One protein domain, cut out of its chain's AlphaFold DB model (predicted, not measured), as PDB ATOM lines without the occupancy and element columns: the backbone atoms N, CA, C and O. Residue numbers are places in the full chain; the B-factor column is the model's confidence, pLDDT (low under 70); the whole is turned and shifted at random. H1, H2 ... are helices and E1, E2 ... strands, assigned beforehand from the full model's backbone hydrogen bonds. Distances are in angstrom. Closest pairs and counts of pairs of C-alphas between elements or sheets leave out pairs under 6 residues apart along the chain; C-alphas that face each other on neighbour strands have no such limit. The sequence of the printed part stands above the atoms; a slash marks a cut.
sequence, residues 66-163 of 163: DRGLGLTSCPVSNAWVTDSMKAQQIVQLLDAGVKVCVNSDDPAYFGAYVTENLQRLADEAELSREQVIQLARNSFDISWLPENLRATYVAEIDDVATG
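What this domain is: This is residues 66 to 163 of the 163 residues of the protein "A_deaminase domain-containing protein" of Phytoactinopolyspora alkaliphila (UniProt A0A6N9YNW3). A tiny parallel sheet of two strands, E1 and E2, sits among helices: E2 is near the middle of the domain, with H2, H4 and H5 packed round it. H5 folds back into H6 as a helical hairpin, with H6 as the outer layer at one end of the longest axis; H1 and H3 lie toward the other end. The printed part has 98 residues with six named helices and two named strands, in the order E1 H1 H2 E2 H3 H4 H5 H6, and its class is mostly helix. It is compact, with a radius of gyration of the C-alphas of 13.4 A and spans of 39 by 30 by 25 A.

How they stand to each other: E1, residues 70 to 73, and E2, residues 99 to 102, are parallel neighbours at 27 degrees, with N 71 and O 99 as well as N 101 and O 71 within hydrogen-bond range at 2.9 A. With H1, residues 75 to 81, and H2, residues 87 to 95, they form a strand-helix-strand unit, two parallel neighbour strands with helices between, whose crossover is right-handed. The closest C-alphas of E2 and H5, residues 129 to 141, are those of Cys 101 and Leu 135, 4.8 A apart; those of H2 and E2 are Leu 94 and Val 100, 6.0 A apart. H4, residues 114 to 125, touches H2 with residues 121 to 125 alone, about perpendicular at 89 degrees, the C-alphas of Ala 87 and Ala 125 being closest at 5.6 A. H4 touches H1 with residues 117 to 121 alone, about perpendicular at 88 degrees, closest at the C-alphas of Pro 75 and Asn 117, 6.0 A. H3, residues 107 to 110, only just touches H1, with 3 pairs of C-alphas within 8 A, the closest being Ser 77 and Phe 110, 6.3 A. H6, residues 147 to 162, touches H5 in a hairpin, opposite ways at a shallow tilt of 12 degrees, closest at the C-alphas of Phe 140 and Arg 150, 5.7 A; H6 and E2 are apart. Every O i to N i+4 pair is within hydrogen-bond range in H1, H2, H4 and H6, and 8 of 9 in H5; H3 is too short for such a pair, and its 1 pair of O i and N i+3 is not within range.

Where its parts are: E1 begins at C-alpha 70 (238.862, 174.600, 312.011) and is 9.6 A long; E2 is 10.4 A. From first to last C-alpha H1 measures 10.1 A, H2 12.4 A, H3 5.2 A, H4 16.3 A and H5 18.2 A. H6, 22.4 A, ends at C-alpha 162 (221.320, 191.635, 306.107).

The domain as a whole: The C-alphas farthest apart are those of Asp 83 and Asn 148, 40.1 A. The printed part has no cut, and its links between named elements are tight. Mean pLDDT of the printed part is 93.4; residues 66 to 68 are under 70.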
ATOM      1  N   ASP A  66     245.640 174.025 305.408       63.38
ATOM      2  CA  ASP A  66     244.686 173.182 304.705       63.38
ATOM      3  C   ASP A  66     243.256 173.661 305.006       63.38
ATOM      4  O   ASP A  66     242.825 173.672 306.160       63.38
ATOM      5  N   ARG A  67     242.505 174.034 303.959       58.47
ATOM      6  CA  ARG A  67     241.204 174.748 304.016       58.47
ATOM      7  C   ARG A  67     240.067 173.996 304.736       58.47
ATOM      8  O   ARG A  67     238.938 174.483 304.787       58.47
ATOM      9  N   GLY A  68     240.346 172.809 305.272       68.25
ATOM     10  CA  GLY A  68     239.428 172.004 306.073       68.25
ATOM     11  C   GLY A  68     239.681 172.025 307.583       68.25
ATOM     12  O   GLY A  68     238.856 171.470 308.305       68.25
ATOM     13  N   LEU A  69     240.782 172.610 308.084       81.19
ATOM     14  CA  LEU A  69     241.023 172.679 309.530       81.19
ATOM     15  C   LEU A  69     240.279 173.867 310.148       81.19
ATOM     16  O   LEU A  69     240.477 175.008 309.736       81.19
ATOM     17  N   GLY A  70     239.451 173.584 311.150       88.69
ATOM     18  CA  GLY A  70     238.862 174.600 312.011       88.69
ATOM     19  C   GLY A  70     239.699 174.834 313.261       88.69
ATOM     20  O   GLY A  70     240.273 173.885 313.792       88.69
ATOM     21  N   LEU A  71     239.745 176.080 313.729       90.88
ATOM     22  CA  LEU A  71     240.354 176.454 315.005       90.88
ATOM     23  C   LEU A  71     239.270 176.976 315.951       90.88
ATOM     24  O   LEU A  71     238.586 177.952 315.642       90.88
ATOM     25  N   THR A  72     239.131 176.334 317.104       93.75
ATOM     26  CA  THR A  72     238.232 176.750 318.186       93.75
ATOM     27  C   THR A  72     239.018 177.602 319.174       93.75
ATOM     28  O   THR A  72     239.846 177.073 319.910       93.75
ATOM     29  N   SER A  73     238.822 178.919 319.156       94.25
ATOM     30  CA  SER A  73     239.580 179.851 319.994       94.25
ATOM     31  C   SER A  73     238.780 180.288 321.217       94.25
ATOM     32  O   SER A  73     237.601 180.613 321.092       94.25
ATOM     33  N   CYS A  74     239.430 180.357 322.380       96.00
ATOM     34  CA  CYS A  74     238.809 180.709 323.657       96.00
ATOM     35  C   CYS A  74     239.484 181.955 324.268       96.00
ATOM     36  O   CYS A  74     240.318 181.819 325.163       96.00
ATOM     37  N   PRO A  75     239.171 183.180 323.798       95.81
ATOM     38  CA  PRO A  75     239.903 184.394 324.164       95.81
ATOM     39  C   PRO A  75     240.028 184.643 325.673       95.81
ATOM     40  O   PRO A  75     241.100 185.014 326.146       95.81
ATOM     41  N   VAL A  76     238.960 184.426 326.449       96.31
ATOM     42  CA  VAL A  76     238.997 184.650 327.904       96.31
ATOM     43  C   VAL A  76     239.835 183.588 328.619       96.31
ATOM     44  O   VAL A  76     240.581 183.944 329.527       96.31
ATOM     45  N   SER A  77     239.766 182.323 328.186       94.12
ATOM     46  CA  SER A  77     240.638 181.250 328.691       94.12
ATOM     47  C   SER A  77     242.107 181.560 328.382       94.12
ATOM     48  O   SER A  77     242.935 181.576 329.292       94.12
ATOM     49  N   ASN A  78     242.420 181.980 327.148       92.81
ATOM     50  CA  ASN A  78     243.772 182.383 326.741       92.81
ATOM     51  C   ASN A  78     244.376 183.458 327.658       92.81
ATOM     52  O   ASN A  78     245.557 183.383 327.986       92.81
ATOM     53  N   ALA A  79     243.589 184.455 328.072       92.81
ATOM     54  CA  ALA A  79     244.043 185.515 328.979       92.81
ATOM     55  C   ALA A  79     244.162 185.075 330.447       92.81
ATOM     56  O   ALA A  79     244.740 185.792 331.258       92.81
ATOM     57  N   TRP A  80     243.574 183.934 330.798       91.31
ATOM     58  CA  TRP A  80     243.695 183.318 332.115       91.31
ATOM     59  C   TRP A  80     244.931 182.424 332.208       91.31
ATOM     60  O   TRP A  80     245.625 182.432 333.224       91.31
ATOM     61  N   VAL A  81     245.192 181.644 331.156       87.38
ATOM     62  CA  VAL A  81     246.305 180.686 331.099       87.38
ATOM     63  C   VAL A  81     247.608 181.307 330.585       87.38
ATOM     64  O   VAL A  81     248.690 180.819 330.902       87.38
ATOM     65  N   THR A  82     247.511 182.409 329.838       86.12
ATOM     66  CA  THR A  82     248.634 183.193 329.303       86.12
ATOM     67  C   THR A  82     248.437 184.684 329.597       86.12
ATOM     68  O   THR A  82     247.398 185.098 330.094       86.12
ATOM     69  N   ASP A  83     249.395 185.527 329.210       87.31
ATOM     70  CA  ASP A  83     249.348 186.975 329.469       87.31
ATOM     71  C   ASP A  83     248.458 187.789 328.496       87.31
ATOM     72  O   ASP A  83     248.578 189.014 328.428       87.31
ATOM     73  N   SER A  84     247.613 187.156 327.666       91.62
ATOM     74  CA  SER A  84     246.820 187.881 326.650       91.62
ATOM     75  C   SER A  84     245.676 187.058 326.051       91.62
ATOM     76  O   SER A  84     245.818 185.847 325.895       91.62
ATOM     77  N   MET A  85     244.619 187.720 325.563       93.75
ATOM     78  CA  MET A  85     243.509 187.067 324.841       93.75
ATOM     79  C   MET A  85     243.902 186.507 323.465       93.75
ATOM     80  O   MET A  85     243.157 185.723 322.876       93.75
ATOM     81  N   LYS A  86     245.077 186.900 322.950       92.62
ATOM     82  CA  LYS A  86     245.565 186.578 321.594       92.62
ATOM     83  C   LYS A  86     244.677 187.165 320.489       92.62
ATOM     84  O   LYS A  86     244.603 186.629 319.386       92.62
ATOM     85  N   ALA A  87     244.016 188.285 320.792       94.44
ATOM     86  CA  ALA A  87     243.005 188.906 319.947       94.44
ATOM     87  C   ALA A  87     243.523 189.213 318.529       94.44
ATOM     88  O   ALA A  87     242.909 188.828 317.537       94.44
ATOM     89  N   GLN A  88     244.715 189.806 318.424       91.75
ATOM     90  CA  GLN A  88     245.325 190.143 317.133       91.75
ATOM     91  C   GLN A  88     245.737 188.905 316.324       91.75
ATOM     92  O   GLN A  88     245.591 188.890 315.105       91.75
ATOM     93  N   GLN A  89     246.213 187.839 316.975       90.44
ATOM     94  CA  GLN A  89     246.547 186.581 316.300       90.44
ATOM     95  C   GLN A  89     245.293 185.899 315.743       90.44
ATOM     96  O   GLN A  89     245.323 185.372 314.632       90.44
ATOM     97  N   ILE A  90     244.184 185.941 316.488       91.88
ATOM     98  CA  ILE A  90     242.885 185.432 316.032       91.88
ATOM     99  C   ILE A  90     242.440 186.173 314.767       91.88
ATOM    100  O   ILE A  90     242.074 185.528 313.785       91.88
ATOM    101  N   VAL A  91     242.540 187.507 314.756       92.62
ATOM    102  CA  VAL A  91     242.213 188.328 313.578       92.62
ATOM    103  C   VAL A  91     243.117 188.011 312.396       92.62
ATOM    104  O   VAL A  91     242.621 187.776 311.301       92.62
ATOM    105  N   GLN A  92     244.429 187.911 312.606       90.00
ATOM    106  CA  GLN A  92     245.372 187.573 311.534       90.00
ATOM    107  C   GLN A  92     245.062 186.218 310.888       90.00
ATOM    108  O   GLN A  92     245.177 186.071 309.672       90.00
ATOM    109  N   LEU A  93     244.663 185.223 311.685       89.69
ATOM    110  CA  LEU A  93     244.246 183.916 311.177       89.69
ATOM    111  C   LEU A  93     242.937 184.017 310.387       89.69
ATOM    112  O   LEU A  93     242.841 183.450 309.296       89.69
ATOM    113  N   LEU A  94     241.957 184.754 310.912       91.50
ATOM    114  CA  LEU A  94     240.682 184.996 310.241       91.50
ATOM    115  C   LEU A  94     240.883 185.688 308.883       91.50
ATOM    116  O   LEU A  94     240.384 185.200 307.869       91.50
ATOM    117  N   ASP A  95     241.678 186.757 308.846       90.81
ATOM    118  CA  ASP A  95     241.993 187.529 307.636       90.81
ATOM    119  C   ASP A  95     242.814 186.711 306.623       90.81
ATOM    120  O   ASP A  95     242.696 186.897 305.411       90.81
ATOM    121  N   ALA A  96     243.607 185.743 307.099       87.38
ATOM    122  CA  ALA A  96     244.299 184.764 306.258       87.38
ATOM    123  C   ALA A  96     243.369 183.663 305.702       87.38
ATOM    124  O   ALA A  96     243.827 182.775 304.974       87.38
ATOM    125  N   GLY A  97     242.073 183.699 306.025       87.88
ATOM    126  CA  GLY A  97     241.072 182.733 305.572       87.88
ATOM    127  C   GLY A  97     241.070 181.420 306.357       87.88
ATOM    128  O   GLY A  97     240.491 180.433 305.893       87.88
ATOM    129  N   VAL A  98     241.716 181.375 307.527       87.75
ATOM    130  CA  VAL A  98     241.617 180.230 308.438       87.75
ATOM    131  C   VAL A  98     240.232 180.235 309.079       87.75
ATOM    132  O   VAL A  98     239.722 181.274 309.500       87.75
ATOM    133  N   LYS A  99     239.612 179.057 309.176       92.12
ATOM    134  CA  LYS A  99     238.290 178.909 309.789       92.12
ATOM    135  C   LYS A  99     238.389 178.947 311.314       92.12
ATOM    136  O   LYS A  99     238.379 177.907 311.966       92.12
ATOM    137  N   VAL A 100     238.511 180.146 311.870       93.38
ATOM    138  CA  VAL A 100     238.512 180.377 313.321       93.38
ATOM    139  C   VAL A 100     237.092 180.649 313.812       93.38
ATOM    140  O   VAL A 100     236.387 181.452 313.201       93.38
ATOM    141  N   CYS A 101     236.677 180.026 314.912       95.88
ATOM    142  CA  CYS A 101     235.472 180.405 315.653       95.88
ATOM    143  C   CYS A 101     235.790 180.705 317.122       95.88
ATOM    144  O   CYS A 101     236.856 180.345 317.623       95.88
ATOM    145  N   VAL A 102     234.857 181.378 317.800       97.75
ATOM    146  CA  VAL A 102     234.977 181.759 319.213       97.75
ATOM    147  C   VAL A 102     234.193 180.788 320.094       97.75
ATOM    148  O   VAL A 102     233.032 180.487 319.822       97.75
ATOM    149  N   ASN A 103     234.825 180.329 321.168       97.44
ATOM    150  CA  ASN A 103     234.305 179.376 322.141       97.44
ATOM    151  C   ASN A 103     234.591 179.865 323.572       97.44
ATOM    152  O   ASN A 103     235.305 180.846 323.777       97.44
ATOM    153  N   SER A 104     233.985 179.214 324.569       96.62
ATOM    154  CA  SER A 104     234.090 179.615 325.981       96.62
ATOM    155  C   SER A 104     235.100 178.824 326.803       96.62
ATOM    156  O   SER A 104     235.420 179.260 327.904       96.62
ATOM    157  N   ASP A 105     235.534 177.664 326.306       94.75
ATOM    158  CA  ASP A 105     236.232 176.655 327.107       94.75
ATOM    159  C   ASP A 105     235.365 176.230 328.311       94.75
ATOM    160  O   ASP A 105     234.219 175.817 328.100       94.75
ATOM    161  N   ASP A 106     235.824 176.439 329.547       95.56
ATOM    162  CA  ASP A 106     235.079 176.232 330.791       95.56
ATOM    163  C   ASP A 106     234.384 177.523 331.300       95.56
ATOM    164  O   ASP A 106     234.913 178.220 332.175       95.56
ATOM    165  N   PRO A 107     233.160 177.873 330.848       96.06
ATOM    166  CA  PRO A 107     232.529 179.160 331.170       96.06
ATOM    167  C   PRO A 107     232.276 179.365 332.668       96.06
ATOM    168  O   PRO A 107     232.343 180.490 333.158       96.06
ATOM    169  N   ALA A 108     232.001 178.287 333.410       96.12
ATOM    170  CA  ALA A 108     231.813 178.346 334.858       96.12
ATOM    171  C   ALA A 108     233.127 178.606 335.616       96.12
ATOM    172  O   ALA A 108     233.093 179.177 336.703       96.12
ATOM    173  N   TYR A 109     234.263 178.195 335.047       94.56
ATOM    174  CA  TYR A 109     235.586 178.389 335.631       94.56
ATOM    175  C   TYR A 109     236.144 179.778 335.291       94.56
ATOM    176  O   TYR A 109     236.579 180.502 336.183       94.56
ATOM    177  N   PHE A 110     236.046 180.191 334.023       94.62
ATOM    178  CA  PHE A 110     236.584 181.469 333.538       94.62
ATOM    179  C   PHE A 110     235.622 182.660 333.678       94.62
ATOM    180  O   PHE A 110     236.032 183.814 333.537       94.62
ATOM    181  N   GLY A 111     234.339 182.411 333.958       95.31
ATOM    182  CA  GLY A 111     233.330 183.454 334.169       95.31
ATOM    183  C   GLY A 111     232.903 184.188 332.893       95.31
ATOM    184  O   GLY A 111     232.534 185.362 332.961       95.31
ATOM    185  N   ALA A 112     232.973 183.531 331.733       97.44
ATOM    186  CA  ALA A 112     232.563 184.091 330.446       97.44
ATOM    187  C   ALA A 112     231.973 183.004 329.539       97.44
ATOM    188  O   ALA A 112     232.641 182.015 329.239       97.44
ATOM    189  N   TYR A 113     230.737 183.197 329.072       97.88
ATOM    190  CA  TYR A 113     230.137 182.332 328.060       97.88
ATOM    191  C   TYR A 113     230.569 182.793 326.659       97.88
ATOM    192  O   TYR A 113     231.385 183.704 326.489       97.88
ATOM    193  N   VAL A 114     230.083 182.101 325.625       97.31
ATOM    194  CA  VAL A 114     230.493 182.342 324.232       97.31
ATOM    195  C   VAL A 114     230.226 183.789 323.806       97.31
ATOM    196  O   VAL A 114     231.076 184.398 323.159       97.31
ATOM    197  N   THR A 115     229.093 184.367 324.212       96.81
ATOM    198  CA  THR A 115     228.741 185.756 323.891       96.81
ATOM    199  C   THR A 115     229.737 186.745 324.493       96.81
ATOM    200  O   THR A 115     230.199 187.637 323.787       96.81
ATOM    201  N   GLU A 116     230.124 186.576 325.759       98.06
ATOM    202  CA  GLU A 116     231.110 187.443 326.408       98.06
ATOM    203  C   GLU A 116     232.498 187.293 325.779       98.06
ATOM    204  O   GLU A 116     233.210 188.285 325.636       98.06
ATOM    205  N   ASN A 117     232.887 186.081 325.367       98.31
ATOM    206  CA  ASN A 117     234.142 185.868 324.640       98.31
ATOM    207  C   ASN A 117     234.142 186.624 323.304       98.31
ATOM    208  O   ASN A 117     235.121 187.297 322.983       98.31
ATOM    209  N   LEU A 118     233.043 186.543 322.549       98.12
ATOM    210  CA  LEU A 118     232.910 187.231 321.267       98.12
ATOM    211  C   LEU A 118     232.904 188.754 321.436       98.12
ATOM    212  O   LEU A 118     233.589 189.441 320.687       98.12
ATOM    213  N   GLN A 119     232.182 189.275 322.433       98.12
ATOM    214  CA  GLN A 119     232.136 190.710 322.734       98.12
ATOM    215  C   GLN A 119     233.510 191.251 323.127       98.12
ATOM    216  O   GLN A 119     233.978 192.211 322.528       98.12
ATOM    217  N   ARG A 120     234.204 190.599 324.068       98.25
ATOM    218  CA  ARG A 120     235.537 191.051 324.492       98.25
ATOM    219  C   ARG A 120     236.549 190.987 323.355       98.25
ATOM    220  O   ARG A 120     237.385 191.875 323.244       98.25
ATOM    221  N   LEU A 121     236.482 189.952 322.515       98.19
ATOM    222  CA  LEU A 121     237.330 189.865 321.329       98.19
ATOM    223  C   LEU A 121     237.023 191.004 320.348       98.19
ATOM    224  O   LEU A 121     237.953 191.606 319.819       98.19
ATOM    225  N   ALA A 122     235.738 191.295 320.121       98.19
ATOM    226  CA  ALA A 122     235.303 192.392 319.265       98.19
ATOM    227  C   ALA A 122     235.809 193.748 319.762       98.19
ATOM    228  O   ALA A 122     236.321 194.524 318.960       98.19
ATOM    229  N   ASP A 123     235.730 193.990 321.070       98.31
ATOM    230  CA  ASP A 123     236.194 195.226 321.697       98.31
ATOM    231  C   ASP A 123     237.728 195.350 321.666       98.31
ATOM    232  O   ASP A 123     238.251 196.401 321.308       98.31
ATOM    233  N   GLU A 124     238.470 194.289 322.012       98.00
ATOM    234  CA  GLU A 124     239.942 194.326 322.082       98.00
ATOM    235  C   GLU A 124     240.606 194.395 320.699       98.00
ATOM    236  O   GLU A 124     241.642 195.043 320.540       98.00
ATOM    237  N   ALA A 125     240.039 193.713 319.702       97.25
ATOM    238  CA  ALA A 125     240.579 193.704 318.345       97.25
ATOM    239  C   ALA A 125     239.927 194.726 317.406       97.25
ATOM    240  O   ALA A 125     240.318 194.780 316.242       97.25
ATOM    241  N   GLU A 126     238.952 195.502 317.891       97.94
ATOM    242  CA  GLU A 126     238.142 196.428 317.088       97.94
ATOM    243  C   GLU A 126     237.537 195.739 315.847       97.94
ATOM    244  O   GLU A 126     237.646 196.225 314.719       97.94
ATOM    245  N   LEU A 127     236.924 194.564 316.048       98.06
ATOM    246  CA  LEU A 127     236.421 193.741 314.944       98.06
ATOM    247  C   LEU A 127     235.365 194.473 314.117       98.06
ATOM    248  O   LEU A 127     234.418 195.061 314.648       98.06
ATOM    249  N   SER A 128     235.459 194.331 312.795       97.44
ATOM    250  CA  SER A 128     234.384 194.763 311.910       97.44
ATOM    251  C   SER A 128     233.151 193.869 312.057       97.44
ATOM    252  O   SER A 128     233.219 192.710 312.480       97.44
ATOM    253  N   ARG A 129     231.997 194.389 311.624       96.12
ATOM    254  CA  ARG A 129     230.754 193.609 311.549       96.12
ATOM    255  C   ARG A 129     230.949 192.349 310.704       96.12
ATOM    256  O   ARG A 129     230.486 191.277 311.082       96.12
ATOM    257  N   GLU A 130     231.674 192.466 309.597       96.69
ATOM    258  CA  GLU A 130     231.981 191.361 308.688       96.69
ATOM    259  C   GLU A 130     232.838 190.289 309.371       96.69
ATOM    260  O   GLU A 130     232.567 189.101 309.202       96.69
ATOM    261  N   GLN A 131     233.825 190.681 310.180       97.62
ATOM    262  CA  GLN A 131     234.655 189.737 310.932       97.62
ATOM    263  C   GLN A 131     233.841 189.003 312.004       97.62
ATOM    264  O   GLN A 131     233.956 187.783 312.125       97.62
ATOM    265  N   VAL A 132     232.962 189.704 312.728       97.69
ATOM    266  CA  VAL A 132     232.051 189.077 313.704       97.69
ATOM    267  C   VAL A 132     231.132 188.060 313.023       97.69
ATOM    268  O   VAL A 132     230.996 186.930 313.499       97.69
ATOM    269  N   ILE A 133     230.550 188.419 311.874       97.38
ATOM    270  CA  ILE A 133     229.730 187.503 311.069       97.38
ATOM    271  C   ILE A 133     230.562 186.295 310.624       97.38
ATOM    272  O   ILE A 133     230.105 185.160 310.752       97.38
ATOM    273  N   GLN A 134     231.787 186.502 310.138       97.62
ATOM    274  CA  GLN A 134     232.637 185.407 309.674       97.62
ATOM    275  C   GLN A 134     233.015 184.441 310.807       97.62
ATOM    276  O   GLN A 134     232.973 183.229 310.595       97.62
ATOM    277  N   LEU A 135     233.318 184.938 312.012       97.69
ATOM    278  CA  LEU A 135     233.553 184.098 313.197       97.69
ATOM    279  C   LEU A 135     232.323 183.241 313.533       97.69
ATOM    280  O   LEU A 135     232.459 182.051 313.832       97.69
ATOM    281  N   ALA A 136     231.122 183.819 313.438       97.25
ATOM    282  CA  ALA A 136     229.872 183.093 313.649       97.25
ATOM    283  C   ALA A 136     229.644 182.024 312.566       97.25
ATOM    284  O   ALA A 136     229.366 180.872 312.897       97.25
ATOM    285  N   ARG A 137     229.833 182.351 311.281       96.81
ATOM    286  CA  ARG A 137     229.719 181.380 310.174       96.81
ATOM    287  C   ARG A 137     230.703 180.231 310.328       96.81
ATOM    288  O   ARG A 137     230.320 179.070 310.194       96.81
ATOM    289  N   ASN A 138     231.948 180.550 310.683       96.50
ATOM    290  CA  ASN A 138     232.997 179.562 310.891       96.50
ATOM    291  C   ASN A 138     232.598 178.516 311.940       96.50
ATOM    292  O   ASN A 138     232.925 177.347 311.756       96.50
ATOM    293  N   SER A 139     231.847 178.891 312.986       96.12
ATOM    294  CA  SER A 139     231.390 177.954 314.028       96.12
ATOM    295  C   SER A 139     230.530 176.813 313.466       96.12
ATOM    296  O   SER A 139     230.710 175.653 313.839       96.12
ATOM    297  N   PHE A 140     229.669 177.111 312.488       96.56
ATOM    298  CA  PHE A 140     228.888 176.103 311.777       96.56
ATOM    299  C   PHE A 140     229.721 175.411 310.696       96.56
ATOM    300  O   PHE A 140     229.650 174.186 310.559       96.56
ATOM    301  N   ASP A 141     230.571 176.150 309.980       93.81
ATOM    302  CA  ASP A 141     231.421 175.607 308.916       93.81
ATOM    303  C   ASP A 141     232.455 174.588 309.388       93.81
ATOM    304  O   ASP A 141     232.887 173.759 308.582       93.81
ATOM    305  N   ILE A 142     232.875 174.639 310.650       93.31
ATOM    306  CA  ILE A 142     233.806 173.660 311.227       93.31
ATOM    307  C   ILE A 142     233.096 172.613 312.085       93.31
ATOM    308  O   ILE A 142     233.719 171.634 312.495       93.31
ATOM    309  N   SER A 143     231.797 172.794 312.341       95.06
ATOM    310  CA  SER A 143     231.007 171.847 313.117       95.06
ATOM    311  C   SER A 143     230.949 170.475 312.441       95.06
ATOM    312  O   SER A 143     231.103 170.320 311.223       95.06
ATOM    313  N   TRP A 144     230.651 169.459 313.240       94.38
ATOM    314  CA  TRP A 144     230.397 168.101 312.758       94.38
ATOM    315  C   TRP A 144     228.925 167.869 312.387       94.38
ATOM    316  O   TRP A 144     228.480 166.728 312.290       94.38
ATOM    317  N   LEU A 145     228.162 168.947 312.168       95.38
ATOM    318  CA  LEU A 145     226.781 168.858 311.711       95.38
ATOM    319  C   LEU A 145     226.699 168.349 310.262       95.38
ATOM    320  O   LEU A 145     227.552 168.707 309.436       95.38
ATOM    321  N   PRO A 146     225.629 167.603 309.926       95.25
ATOM    322  CA  PRO A 146     225.227 167.355 308.547       95.25
ATOM    323  C   PRO A 146     225.168 168.644 307.717       95.25
ATOM    324  O   PRO A 146     224.770 169.701 308.211       95.25
ATOM    325  N   GLU A 147     225.534 168.546 306.439       94.81
ATOM    326  CA  GLU A 147     225.623 169.690 305.520       94.81
ATOM    327  C   GLU A 147     224.313 170.481 305.421       94.81
ATOM    328  O   GLU A 147     224.335 171.708 305.431       94.81
ATOM    329  N   ASN A 148     223.167 169.796 305.408       97.00
ATOM    330  CA  ASN A 148     221.864 170.453 305.341       97.00
ATOM    331  C   ASN A 148     221.585 171.322 306.578       97.00
ATOM    332  O   ASN A 148     221.091 172.433 306.427       97.00
ATOM    333  N   LEU A 149     221.929 170.850 307.782       97.50
ATOM    334  CA  LEU A 149     221.739 171.622 309.015       97.50
ATOM    335  C   LEU A 149     222.706 172.802 309.081       97.50
ATOM    336  O   LEU A 149     222.319 173.906 309.449       97.50
ATOM    337  N   ARG A 150     223.956 172.585 308.669       96.50
ATOM    338  CA  ARG A 150     224.951 173.651 308.549       96.50
ATOM    339  C   ARG A 150     224.476 174.756 307.609       96.50
ATOM    340  O   ARG A 150     224.539 175.920 307.981       96.50
ATOM    341  N   ALA A 151     223.967 174.396 306.430       96.38
ATOM    342  CA  ALA A 151     223.437 175.355 305.466       96.38
ATOM    343  C   ALA A 151     222.256 176.155 306.038       96.38
ATOM    344  O   ALA A 151     222.196 177.364 305.833       96.38
ATOM    345  N   THR A 152     221.363 175.507 306.797       97.94
ATOM    346  CA  THR A 152     220.267 176.190 307.500       97.94
ATOM    347  C   THR A 152     220.790 177.242 308.476       97.94
ATOM    348  O   THR A 152     220.413 178.402 308.362       97.94
ATOM    349  N   TYR A 153     221.699 176.884 309.384       97.94
ATOM    350  CA  TYR A 153     222.197 177.836 310.383       97.94
ATOM    351  C   TYR A 153     223.045 178.961 309.788       97.94
ATOM    352  O   TYR A 153     223.014 180.094 310.263       97.94
ATOM    353  N   VAL A 154     223.792 178.671 308.724       96.81
ATOM    354  CA  VAL A 154     224.532 179.701 307.994       96.81
ATOM    355  C   VAL A 154     223.576 180.694 307.324       96.81
ATOM    356  O   VAL A 154     223.851 181.890 307.348       96.81
ATOM    357  N   ALA A 155     222.444 180.233 306.785       96.69
ATOM    358  CA  ALA A 155     221.420 181.122 306.237       96.69
ATOM    359  C   ALA A 155     220.767 181.996 307.324       96.69
ATOM    360  O   ALA A 155     220.563 183.182 307.102       96.69
ATOM    361  N   GLU A 156     220.521 181.454 308.523       97.44
ATOM    362  CA  GLU A 156     220.004 182.243 309.654       97.44
ATOM    363  C   GLU A 156     220.965 183.374 310.060       97.44
ATOM    364  O   GLU A 156     220.526 184.480 310.376       97.44
ATOM    365  N   ILE A 157     222.282 183.131 310.009       96.56
ATOM    366  CA  ILE A 157     223.280 184.193 310.206       96.56
ATOM    367  C   ILE A 157     223.164 185.253 309.106       96.56
ATOM    368  O   ILE A 157     223.223 186.445 309.408       96.56
ATOM    369  N   ASP A 158     223.005 184.839 307.848       94.31
ATOM    370  CA  ASP A 158     222.915 185.752 306.703       94.31
ATOM    371  C   ASP A 158     221.675 186.650 306.768       94.31
ATOM    372  O   ASP A 158     221.757 187.847 306.474       94.31
ATOM    373  N   ASP A 159     220.554 186.112 307.235       96.44
ATOM    374  CA  ASP A 159     219.326 186.874 307.452       96.44
ATOM    375  C   ASP A 159     219.529 187.961 308.523       96.44
ATOM    376  O   ASP A 159     219.164 189.120 308.319       96.44
ATOM    377  N   VAL A 160     220.193 187.635 309.638       93.38
ATOM    378  CA  VAL A 160     220.531 188.617 310.689       93.38
ATOM    379  C   VAL A 160     221.588 189.621 310.214       93.38
ATOM    380  O   VAL A 160     221.563 190.786 310.600       93.38
ATOM    381  N   ALA A 161     222.526 189.193 309.372       91.69
ATOM    382  CA  ALA A 161     223.572 190.044 308.818       91.69
ATOM    383  C   ALA A 161     223.060 191.017 307.742       91.69
ATOM    384  O   ALA A 161     223.734 192.005 307.437       91.69
ATOM    385  N   THR A 162     221.901 190.766 307.143       87.69
ATOM    386  CA  THR A 162     221.320 191.635 306.107       87.69
ATOM    387  C   THR A 162     220.210 192.545 306.630       87.69
ATOM    388  O   THR A 162     219.953 193.576 306.004       87.69
ATOM    389  N   GLY A 163     219.602 192.200 307.772       70.38
ATOM    390  CA  GLY A 163     218.729 193.081 308.559       70.38
ATOM    391  C   GLY A 163     219.484 194.169 309.318       70.38
ATOM    392  O   GLY A 163     218.871 195.243 309.502       70.38
TER     393      GLY A 163